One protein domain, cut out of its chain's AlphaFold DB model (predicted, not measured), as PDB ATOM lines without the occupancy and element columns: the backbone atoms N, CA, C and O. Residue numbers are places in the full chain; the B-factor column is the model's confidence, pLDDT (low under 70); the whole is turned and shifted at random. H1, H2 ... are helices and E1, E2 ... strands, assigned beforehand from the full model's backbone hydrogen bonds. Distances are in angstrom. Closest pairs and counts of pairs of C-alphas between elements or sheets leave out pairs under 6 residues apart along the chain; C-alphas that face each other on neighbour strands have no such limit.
ATOM      1  N   LEU A  72     117.495 131.712 112.029       29.41
ATOM      2  CA  LEU A  72     116.664 132.125 113.148       29.41
ATOM      3  C   LEU A  72     117.582 132.231 114.361       29.41
ATOM      4  O   LEU A  72     117.936 131.241 114.995       29.41
ATOM      5  N   GLU A  73     118.014 133.460 114.609       31.55
ATOM      6  CA  GLU A  73     118.743 133.877 115.797       31.55
ATOM      7  C   GLU A  73     117.826 133.720 117.024       31.55
ATOM      8  O   GLU A  73     116.715 134.257 117.047       31.55
ATOM      9  N   ASP A  74     118.284 133.027 118.071       42.19
ATOM     10  CA  ASP A  74     117.886 133.429 119.424       42.19
ATOM     11  C   ASP A  74     118.468 134.833 119.655       42.19
ATOM     12  O   ASP A  74     119.555 135.130 119.162       42.19
ATOM     13  N   THR A  75     117.785 135.707 120.401       47.97
ATOM     14  CA  THR A  75     118.074 137.160 120.484       47.97
ATOM     15  C   THR A  75     119.504 137.566 120.894       47.97
ATOM     16  O   THR A  75     119.805 138.759 120.887       47.97
ATOM     17  N   GLN A  76     120.385 136.625 121.253       57.06
ATOM     18  CA  GLN A  76     121.773 136.895 121.649       57.06
ATOM     19  C   GLN A  76     122.846 135.902 121.157       57.06
ATOM     20  O   GLN A  76     124.023 136.215 121.291       57.06
ATOM     21  N   GLY A  77     122.506 134.739 120.586       77.12
ATOM     22  CA  GLY A  77     123.515 133.771 120.110       77.12
ATOM     23  C   GLY A  77     124.381 133.102 121.195       77.12
ATOM     24  O   GLY A  77     125.353 132.423 120.861       77.12
ATOM     25  N   ASP A  78     124.039 133.263 122.474       79.19
ATOM     26  CA  ASP A  78     124.772 132.657 123.586       79.19
ATOM     27  C   ASP A  78     124.462 131.154 123.728       79.19
ATOM     28  O   ASP A  78     123.323 130.723 123.509       79.19
ATOM     29  N   PRO A  79     125.447 130.326 124.117       73.75
ATOM     30  CA  PRO A  79     125.206 128.914 124.367       73.75
ATOM     31  C   PRO A  79     124.365 128.716 125.640       73.75
ATOM     32  O   PRO A  79     124.558 129.401 126.646       73.75
ATOM     33  N   VAL A  80     123.442 127.750 125.628       76.62
ATOM     34  CA  VAL A  80     122.602 127.455 126.800       76.62
ATOM     35  C   VAL A  80     123.314 126.475 127.732       76.62
ATOM     36  O   VAL A  80     123.737 125.405 127.287       76.62
ATOM     37  N   PRO A  81     123.403 126.781 129.037       76.88
ATOM     38  CA  PRO A  81     123.960 125.865 130.024       76.88
ATOM     39  C   PRO A  81     123.210 124.527 130.074       76.88
ATOM     40  O   PRO A  81     121.989 124.469 129.951       76.88
ATOM     41  N   VAL A  82     123.920 123.438 130.383       70.12
ATOM     42  CA  VAL A  82     123.336 122.084 130.540       70.12
ATOM     43  C   VAL A  82     122.177 122.048 131.532       70.12
ATOM     44  O   VAL A  82     121.197 121.334 131.321       70.12
ATOM     45  N   ALA A  83     122.281 122.840 132.600       75.12
ATOM     46  CA  ALA A  83     121.240 122.972 133.613       75.12
ATOM     47  C   ALA A  83     119.920 123.511 133.030       75.12
ATOM     48  O   ALA A  83     118.838 123.108 133.461       75.12
ATOM     49  N   ASP A  84     120.009 124.352 132.000       84.06
ATOM     50  CA  ASP A  84     118.876 125.007 131.354       84.06
ATOM     51  C   ASP A  84     118.382 124.238 130.119       84.06
ATOM     52  O   ASP A  84     117.286 124.506 129.624       84.06
ATOM     53  N   LEU A  85     119.120 123.221 129.656       82.69
ATOM     54  CA  LEU A  85     118.805 122.426 128.461       82.69
ATOM     55  C   LEU A  85     117.410 121.774 128.533       82.69
ATOM     56  O   LEU A  85     116.706 121.665 127.530       82.69
ATOM     57  N   VAL A  86     116.970 121.381 129.734       82.19
ATOM     58  CA  VAL A  86     115.622 120.833 129.981       82.19
ATOM     59  C   VAL A  86     114.536 121.897 129.842       82.19
ATOM     60  O   VAL A  86     113.411 121.604 129.436       82.19
ATOM     61  N   GLN A  87     114.821 123.135 130.239       84.31
ATOM     62  CA  GLN A  87     113.876 124.238 130.105       84.31
ATOM     63  C   GLN A  87     113.838 124.727 128.657       84.31
ATOM     64  O   GLN A  87     112.755 124.944 128.110       84.31
ATOM     65  N   TYR A  88     115.001 124.769 128.011       84.75
ATOM     66  CA  TYR A  88     115.154 125.058 126.595       84.75
ATOM     67  C   TYR A  88     114.396 124.050 125.722       84.75
ATOM     68  O   TYR A  88     113.601 124.459 124.877       84.75
ATOM     69  N   SER A  89     114.517 122.741 125.991       84.69
ATOM     70  CA  SER A  89     113.827 121.675 125.240       84.69
ATOM     71  C   SER A  89     112.297 121.734 125.317       84.69
ATOM     72  O   SER A  89     111.598 121.192 124.458       84.69
ATOM     73  N   LYS A  90     111.743 122.395 126.341       82.12
ATOM     74  CA  LYS A  90     110.295 122.628 126.447       82.12
ATOM     75  C   LYS A  90     109.836 123.743 125.511       82.12
ATOM     76  O   LYS A  90     108.723 123.657 124.982       82.12
ATOM     77  N   ALA A  91     110.675 124.762 125.332       82.44
ATOM     78  CA  ALA A  91     110.375 125.984 124.591       82.44
ATOM     79  C   ALA A  91     110.832 125.955 123.123       82.44
ATOM     80  O   ALA A  91     110.285 126.712 122.327       82.44
ATOM     81  N   HIS A  92     111.756 125.068 122.750       81.62
ATOM     82  CA  HIS A  92     112.326 124.987 121.403       81.62
ATOM     83  C   HIS A  92     112.033 123.640 120.753       81.62
ATOM     84  O   HIS A  92     111.850 122.620 121.429       81.62
ATOM     85  N   LEU A  93     111.928 123.644 119.426       69.81
ATOM     86  CA  LEU A  93     111.798 122.416 118.656       69.81
ATOM     87  C   LEU A  93     113.166 121.745 118.597       69.81
ATOM     88  O   LEU A  93     114.120 122.288 118.045       69.81
ATOM     89  N   TRP A  94     113.251 120.555 119.185       77.19
ATOM     90  CA  TRP A  94     114.375 119.669 118.924       77.19
ATOM     91  C   TRP A  94     114.330 119.213 117.463       77.19
ATOM     92  O   TRP A  94     113.245 119.182 116.883       77.19
ATOM     93  N   PRO A  95     115.474 118.863 116.856       71.44
ATOM     94  CA  PRO A  95     115.533 118.502 115.458       71.44
ATOM     95  C   PRO A  95     114.644 117.286 115.256       71.44
ATOM     96  O   PRO A  95     114.881 116.227 115.845       71.44
ATOM     97  N   ASP A  96     113.642 117.429 114.395       72.56
ATOM     98  CA  ASP A  96     112.720 116.346 114.045       72.56
ATOM     99  C   ASP A  96     113.450 115.153 113.388       72.56
ATOM    100  O   ASP A  96     112.881 114.073 113.217       72.56
ATOM    101  N   CYS A  97     114.735 115.320 113.043       76.81
ATOM    102  CA  CYS A  97     115.590 114.262 112.525       76.81
ATOM    103  C   CYS A  97     116.025 113.238 113.586       76.81
ATOM    104  O   CYS A  97     116.354 112.109 113.218       76.81
ATOM    105  N   ILE A  98     115.987 113.565 114.885       84.00
ATOM    106  CA  ILE A  98     116.329 112.602 115.940       84.00
ATOM    107  C   ILE A  98     115.064 111.855 116.366       84.00
ATOM    108  O   ILE A  98     114.285 112.301 117.216       84.00
ATOM    109  N   LYS A  99     114.870 110.679 115.768       85.88
ATOM    110  CA  LYS A  99     113.726 109.801 116.028       85.88
ATOM    111  C   LYS A  99     114.100 108.693 117.007       85.88
ATOM    112  O   LYS A  99     115.177 108.107 116.942       85.88
ATOM    113  N   CYS A 100     113.189 108.378 117.921       90.44
ATOM    114  CA  CYS A 100     113.378 107.266 118.845       90.44
ATOM    115  C   CYS A 100     113.203 105.909 118.148       90.44
ATOM    116  O   CYS A 100     112.297 105.745 117.341       90.44
ATOM    117  N   PHE A 101     113.923 104.873 118.586       88.12
ATOM    118  CA  PHE A 101     113.694 103.489 118.135       88.12
ATOM    119  C   PHE A 101     112.266 102.954 118.362       88.12
ATOM    120  O   PHE A 101     111.893 101.957 117.750       88.12
ATOM    121  N   CYS A 102     111.433 103.616 119.176       86.75
ATOM    122  CA  CYS A 102     110.006 103.300 119.271       86.75
ATOM    123  C   CYS A 102     109.278 103.381 117.925       86.75
ATOM    124  O   CYS A 102     108.280 102.683 117.770       86.75
ATOM    125  N   VAL A 103     109.779 104.164 116.958       87.19
ATOM    126  CA  VAL A 103     109.227 104.189 115.592       87.19
ATOM    127  C   VAL A 103     109.251 102.795 114.970       87.19
ATOM    128  O   VAL A 103     108.283 102.397 114.335       87.19
ATOM    129  N   LEU A 104     110.315 102.020 115.204       81.06
ATOM    130  CA  LEU A 104     110.453 100.675 114.639       81.06
ATOM    131  C   LEU A 104     109.488  99.668 115.269       81.06
ATOM    132  O   LEU A 104     109.114  98.699 114.623       81.06
ATOM    133  N   VAL A 105     109.111  99.881 116.532       84.31
ATOM    134  CA  VAL A 105     108.253  98.945 117.275       84.31
ATOM    135  C   VAL A 105     106.779  99.270 117.064       84.31
ATOM    136  O   VAL A 105     105.977  98.374 116.836       84.31
ATOM    137  N   ASN A 106     106.423 100.554 117.129       86.50
ATOM    138  CA  ASN A 106     105.029 100.986 117.175       86.50
ATOM    139  C   ASN A 106     104.568 101.665 115.877       86.50
ATOM    140  O   ASN A 106     103.414 102.066 115.792       86.50
ATOM    141  N   GLY A 107     105.465 101.907 114.914       90.12
ATOM    142  CA  GLY A 107     105.183 102.706 113.713       90.12
ATOM    143  C   GLY A 107     104.948 104.199 113.983       90.12
ATOM    144  O   GLY A 107     104.752 104.973 113.051       90.12
ATOM    145  N   VAL A 108     104.969 104.629 115.250       86.69
ATOM    146  CA  VAL A 108     104.690 106.013 115.646       86.69
ATOM    147  C   VAL A 108     105.989 106.790 115.773       86.69
ATOM    148  O   VAL A 108     106.828 106.492 116.626       86.69
ATOM    149  N   GLU A 109     106.117 107.839 114.967       87.44
ATOM    150  CA  GLU A 109     107.219 108.785 115.073       87.44
ATOM    151  C   GLU A 109     107.132 109.584 116.373       87.44
ATOM    152  O   GLU A 109     106.233 110.399 116.575       87.44
ATOM    153  N   GLN A 110     108.076 109.335 117.281       88.88
ATOM    154  CA  GLN A 110     108.187 110.074 118.532       88.88
ATOM    155  C   GLN A 110     109.464 110.903 118.539       88.88
ATOM    156  O   GLN A 110     110.571 110.355 118.519       88.88
ATOM    157  N   ALA A 111     109.286 112.222 118.620       88.81
ATOM    158  CA  ALA A 111     110.375 113.166 118.819       88.81
ATOM    159  C   ALA A 111     111.050 112.911 120.172       88.81
ATOM    160  O   ALA A 111     110.384 112.845 121.212       88.81
ATOM    161  N   VAL A 112     112.372 112.772 120.151       94.19
ATOM    162  CA  VAL A 112     113.191 112.649 121.359       94.19
ATOM    163  C   VAL A 112     113.224 113.996 122.084       94.19
ATOM    164  O   VAL A 112     113.180 115.056 121.463       94.19
ATOM    165  N   ARG A 113     113.251 113.970 123.418       93.88
ATOM    166  CA  ARG A 113     113.335 115.165 124.261       93.88
ATOM    167  C   ARG A 113     114.455 115.009 125.272       93.88
ATOM    168  O   ARG A 113     114.748 113.901 125.717       93.88
ATOM    169  N   VAL A 114     115.025 116.138 125.677       95.25
ATOM    170  CA  VAL A 114     115.894 116.184 126.853       95.25
ATOM    171  C   VAL A 114     115.033 116.263 128.102       95.25
ATOM    172  O   VAL A 114     114.195 117.161 128.225       95.25
ATOM    173  N   PHE A 115     115.265 115.354 129.040       94.69
ATOM    174  CA  PHE A 115     114.734 115.437 130.395       94.69
ATOM    175  C   PHE A 115     115.805 115.026 131.400       94.69
ATOM    176  O   PHE A 115     116.790 114.380 131.056       94.69
ATOM    177  N   VAL A 116     115.592 115.407 132.656       95.38
ATOM    178  CA  VAL A 116     116.412 114.967 133.785       95.38
ATOM    179  C   VAL A 116     115.563 114.000 134.607       95.38
ATOM    180  O   VAL A 116     114.550 114.427 135.181       95.38
ATOM    181  N   PRO A 117     115.891 112.697 134.626       92.94
ATOM    182  CA  PRO A 117     115.171 111.730 135.432       92.94
ATOM    183  C   PRO A 117     115.269 112.103 136.907       92.94
ATOM    184  O   PRO A 117     116.303 112.573 137.377       92.94
ATOM    185  N   ARG A 118     114.197 111.858 137.662       91.06
ATOM    186  CA  ARG A 118     114.213 112.008 139.128       91.06
ATOM    187  C   ARG A 118     114.617 110.726 139.851       91.06
ATOM    188  O   ARG A 118     114.948 110.774 141.028       91.06
ATOM    189  N   THR A 119     114.543 109.590 139.166       90.31
ATOM    190  CA  THR A 119     114.738 108.248 139.720       90.31
ATOM    191  C   THR A 119     115.537 107.386 138.738       90.31
ATOM    192  O   THR A 119     115.607 107.695 137.546       90.31
ATOM    193  N   GLY A 120     116.139 106.305 139.240       89.69
ATOM    194  CA  GLY A 120     116.954 105.370 138.455       89.69
ATOM    195  C   GLY A 120     118.448 105.715 138.424       89.69
ATOM    196  O   GLY A 120     118.895 106.650 139.081       89.69
ATOM    197  N   GLU A 121     119.221 104.944 137.652       87.56
ATOM    198  CA  GLU A 121     120.687 105.089 137.527       87.56
ATOM    199  C   GLU A 121     121.108 106.450 136.942       87.56
ATOM    200  O   GLU A 121     122.226 106.904 137.158       87.56
ATOM    201  N   HIS A 122     120.199 107.127 136.237       88.94
ATOM    202  CA  HIS A 122     120.439 108.430 135.604       88.94
ATOM    203  C   HIS A 122     119.685 109.562 136.302       88.94
ATOM    204  O   HIS A 122     119.457 110.611 135.707       88.94
ATOM    205  N   ALA A 123     119.251 109.352 137.548       93.00
ATOM    206  CA  ALA A 123     118.631 110.408 138.332       93.00
ATOM    207  C   ALA A 123     119.589 111.604 138.463       93.00
ATOM    208  O   ALA A 123     120.687 111.462 138.991       93.00
ATOM    209  N   GLY A 124     119.160 112.774 137.989       94.00
ATOM    210  CA  GLY A 124     119.964 114.000 137.994       94.00
ATOM    211  C   GLY A 124     120.787 114.257 136.726       94.00
ATOM    212  O   GLY A 124     121.214 115.392 136.531       94.00
ATOM    213  N   ASP A 125     120.941 113.277 135.833       94.81
ATOM    214  CA  ASP A 125     121.645 113.466 134.561       94.81
ATOM    215  C   ASP A 125     120.704 113.968 133.459       94.81
ATOM    216  O   ASP A 125     119.557 113.535 133.350       94.81
ATOM    217  N   SER A 126     121.201 114.831 132.573       94.56
ATOM    218  CA  SER A 126     120.478 115.202 131.355       94.56
ATOM    219  C   SER A 126     120.524 114.045 130.356       94.56
ATOM    220  O   SER A 126     121.592 113.660 129.872       94.56
ATOM    221  N   VAL A 127     119.362 113.487 130.018       95.75
ATOM    222  CA  VAL A 127     119.252 112.379 129.061       95.75
ATOM    223  C   VAL A 127     118.367 112.752 127.878       95.75
ATOM    224  O   VAL A 127     117.350 113.431 128.025       95.75
ATOM    225  N   LEU A 128     118.742 112.274 126.693       95.50
ATOM    226  CA  LEU A 128     117.897 112.264 125.505       95.50
ATOM    227  C   LEU A 128     117.079 110.975 125.493       95.50
ATOM    228  O   LEU A 128     117.644 109.894 125.329       95.50
ATOM    229  N   ALA A 129     115.758 111.066 125.633       95.12
ATOM    230  CA  ALA A 129     114.878 109.920 125.406       95.12
ATOM    231  C   ALA A 129     113.492 110.349 124.906       95.12
ATOM    232  O   ALA A 129     113.147 111.532 124.886       95.12
ATOM    233  N   CYS A 130     112.691 109.397 124.430       95.00
ATOM    234  CA  CYS A 130     111.351 109.718 123.942       95.00
ATOM    235  C   CYS A 130     110.352 109.953 125.091       95.00
ATOM    236  O   CYS A 130     110.617 109.571 126.231       95.00
ATOM    237  N   PRO A 131     109.169 110.528 124.808       90.38
ATOM    238  CA  PRO A 131     108.147 110.800 125.820       90.38
ATOM    239  C   PRO A 131     107.618 109.546 126.523       90.38
ATOM    240  O   PRO A 131     107.164 109.631 127.657       90.38
ATOM    241  N   ASN A 132     107.688 108.390 125.859       91.94
ATOM    242  CA  ASN A 132     107.291 107.107 126.430       91.94
ATOM    243  C   ASN A 132     108.392 106.460 127.276       91.94
ATOM    244  O   ASN A 132     108.237 105.308 127.677       91.94
ATOM    245  N   TRP A 133     109.519 107.129 127.517       92.38
ATOM    246  CA  TRP A 133     110.554 106.598 128.392       92.38
ATOM    247  C   TRP A 133     110.064 106.522 129.838       92.38
ATOM    248  O   TRP A 133     109.478 107.470 130.363       92.38
ATOM    249  N   LYS A 134     110.343 105.396 130.496       87.69
ATOM    250  CA  LYS A 134     110.185 105.253 131.945       87.69
ATOM    251  C   LYS A 134     111.494 104.753 132.537       87.69
ATOM    252  O   LYS A 134     112.071 103.792 132.026       87.69
ATOM    253  N   ALA A 135     111.915 105.377 133.636       81.19
ATOM    254  CA  ALA A 135     113.145 105.039 134.354       81.19
ATOM    255  C   ALA A 135     113.199 103.560 134.756       81.19
ATOM    256  O   ALA A 135     114.249 102.928 134.709       81.19
ATOM    257  N   ASP A 136     112.038 103.008 135.091       79.62
ATOM    258  CA  ASP A 136     111.885 101.655 135.614       79.62
ATOM    259  C   ASP A 136     112.102 100.591 134.524       79.62
ATOM    260  O   ASP A 136     112.269  99.412 134.821       79.62
ATOM    261  N   GLY A 137     112.041 100.973 133.242       71.62
ATOM    262  CA  GLY A 137     112.188 100.068 132.101       71.62
ATOM    263  C   GLY A 137     111.100  98.987 131.978       71.62
ATOM    264  O   GLY A 137     111.136  98.201 131.028       71.62
ATOM    265  N   VAL A 138     110.137  98.916 132.902       73.44
ATOM    266  CA  VAL A 138     109.074  97.895 132.911       73.44
ATOM    267  C   VAL A 138     107.996  98.201 131.871       73.44
ATOM    268  O   VAL A 138     107.492  97.290 131.224       73.44
ATOM    269  N   GLN A 139     107.680  99.478 131.654       76.94
ATOM    270  CA  GLN A 139     106.706  99.908 130.652       76.94
ATOM    271  C   GLN A 139     107.235 101.130 129.914       76.94
ATOM    272  O   GLN A 139     107.510 102.135 130.549       76.94
ATOM    273  N   GLY A 140     107.341 101.074 128.590       88.38
ATOM    274  CA  GLY A 140     107.782 102.211 127.783       88.38
ATOM    275  C   GLY A 140     109.159 102.034 127.152       88.38
ATOM    276  O   GLY A 140     109.743 100.949 127.148       88.38
ATOM    277  N   CYS A 141     109.660 103.110 126.552       90.44
ATOM    278  CA  CYS A 141     110.924 103.090 125.835       90.44
ATOM    279  C   CYS A 141     112.097 102.895 126.794       90.44
ATOM    280  O   CYS A 141     112.243 103.635 127.763       90.44
ATOM    281  N   ARG A 142     112.961 101.925 126.485       89.50
ATOM    282  CA  ARG A 142     114.213 101.674 127.213       89.50
ATOM    283  C   ARG A 142     115.413 102.398 126.618       89.50
ATOM    284  O   ARG A 142     116.487 102.368 127.208       89.50
ATOM    285  N   TYR A 143     115.249 103.008 125.450       89.94
ATOM    286  CA  TYR A 143     116.325 103.712 124.772       89.94
ATOM    287  C   TYR A 143     116.407 105.131 125.293       89.94
ATOM    288  O   TYR A 143     115.439 105.888 125.230       89.94
ATOM    289  N   TRP A 144     117.577 105.467 125.799       94.31
ATOM    290  CA  TRP A 144     117.940 106.794 126.246       94.31
ATOM    291  C   TRP A 144     119.443 106.958 126.027       94.31
ATOM    292  O   TRP A 144     120.179 105.971 125.934       94.31
ATOM    293  N   VAL A 145     119.895 108.201 125.927       94.88
ATOM    294  CA  VAL A 145     121.312 108.521 125.786       94.88
ATOM    295  C   VAL A 145     121.692 109.544 126.844       94.88
ATOM    296  O   VAL A 145     121.080 110.609 126.919       94.88
ATOM    297  N   ASN A 146     122.687 109.220 127.675       93.75
ATOM    298  CA  ASN A 146     123.231 110.174 128.638       93.75
ATOM    299  C   ASN A 146     124.001 111.260 127.883       93.75
ATOM    300  O   ASN A 146     125.002 110.947 127.231       93.75
ATOM    301  N   LEU A 147     123.585 112.518 128.005       91.56
ATOM    302  CA  LEU A 147     124.314 113.618 127.381       91.56
ATOM    303  C   LEU A 147     125.697 113.796 128.015       91.56
ATOM    304  O   LEU A 147     126.659 114.008 127.285       91.56
ATOM    305  N   ASN A 148     125.835 113.560 129.323       87.88
ATOM    306  CA  ASN A 148     127.124 113.633 130.021       87.88
ATOM    307  C   ASN A 148     128.104 112.540 129.557       87.88
ATOM    308  O   ASN A 148     129.314 112.693 129.686       87.88
ATOM    309  N   ARG A 149     127.613 111.417 129.005       87.38
ATOM    310  CA  ARG A 149     128.492 110.374 128.435       87.38
ATOM    311  C   ARG A 149     128.867 110.641 126.984       87.38
ATOM    312  O   ARG A 149     129.961 110.255 126.585       87.38
ATOM    313  N   LEU A 150     127.969 111.247 126.205       85.88
ATOM    314  CA  LEU A 150     128.277 111.665 124.835       85.88
ATOM    315  C   LEU A 150     129.284 112.811 124.811       85.88
ATOM    316  O   LEU A 150     130.134 112.865 123.931       85.88
ATOM    317  N   TYR A 151     129.192 113.694 125.798       86.12
ATOM    318  CA  TYR A 151     130.009 114.887 125.899       86.12
ATOM    319  C   TYR A 151     130.653 114.921 127.292       86.12
ATOM    320  O   TYR A 151     130.192 115.639 128.177       86.12
ATOM    321  N   PRO A 152     131.688 114.094 127.517       77.25
ATOM    322  CA  PRO A 152     132.322 113.940 128.827       77.25
ATOM    323  C   PRO A 152     133.109 115.174 129.274       77.25
ATOM    324  O   PRO A 152     133.510 115.251 130.432       77.25
ATOM    325  N   ASP A 153     133.369 116.096 128.353       82.06
ATOM    326  CA  ASP A 153     134.027 117.355 128.645       82.06
ATOM    327  C   ASP A 153     132.919 118.394 128.858       82.06
ATOM    328  O   ASP A 153     132.240 118.789 127.906       82.06
ATOM    329  N   ASP A 154     132.721 118.814 130.113       61.31
ATOM    330  CA  ASP A 154     131.679 119.776 130.519       61.31
ATOM    331  C   ASP A 154     131.683 121.049 129.656       61.31
ATOM    332  O   ASP A 154     130.655 121.704 129.489       61.31
ATOM    333  N   ASP A 155     132.831 121.393 129.074       62.41
ATOM    334  CA  ASP A 155     133.002 122.559 128.215       62.41
ATOM    335  C   ASP A 155     132.345 122.403 126.836       62.41
ATOM    336  O   ASP A 155     131.881 123.391 126.275       62.41
ATOM    337  N   VAL A 156     132.215 121.182 126.307       58.03
ATOM    338  CA  VAL A 156     131.523 120.934 125.029       58.03
ATOM    339  C   VAL A 156     130.009 120.999 125.217       58.03
ATOM    340  O   VAL A 156     129.302 121.530 124.363       58.03
ATOM    341  N   LEU A 157     129.502 120.539 126.363       55.31
ATOM    342  CA  LEU A 157     128.085 120.692 126.698       55.31
ATOM    343  C   LEU A 157     127.701 122.140 127.012       55.31
ATOM    344  O   LEU A 157     126.585 122.550 126.699       55.31
ATOM    345  N   LYS A 158     128.623 122.930 127.579       54.91
ATOM    346  CA  LYS A 158     128.473 124.392 127.691       54.91
ATOM    347  C   LYS A 158     128.476 125.097 126.337       54.91
ATOM    348  O   LYS A 158     128.163 126.276 126.304       54.91
ATOM    349  N   LEU A 159     128.860 124.422 125.255       49.56
ATOM    350  CA  LEU A 159     129.049 125.000 123.925       49.56
ATOM    351  C   LEU A 159     128.250 124.260 122.854       49.56
ATOM    352  O   LEU A 159     128.665 124.241 121.699       49.56
TER     353      LEU A 159
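This is residues 72 to 159 of the 634 residues of an uncharacterized protein of Trametes pubescens (UniProt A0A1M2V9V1). Loops with little regular structure surround a meander, antiparallel neighbours E1, E2, E3 in a row, with H1 beside E1. The printed part has 88 residues, 29 in four named helices and three strands, mixed in class. It is compact, 41 by 29 by 19 A, with a 13.8 A radius of gyration of the C-alphas.

Find C-alpha 85 at (118.805, 122.426, 128.461), where H1, residues 85 to 91, begins. Then come H2, 102 to 106, E1, 113 to 115, E2, 127 to 129, E3, 144 to 146, H3, 147 to 150, and H4, 154 to 157, ending at (128.085, 120.692, 126.698).

Hairpin E1 and E2 has N 113 and O 129 within hydrogen-bond range, 2.8 A; hairpin E2 and E3 has N 128 and O 145, 2.9 A. H1 and H3 only graze the sheet; H2 and H4 are not on it. H1 has 2 of 3 O i to N i+4 pairs within range.

Links E1 to E2 and E2 to E3 are long; pLDDT is under 70 at 72 to 76, 93 and 154 to 159.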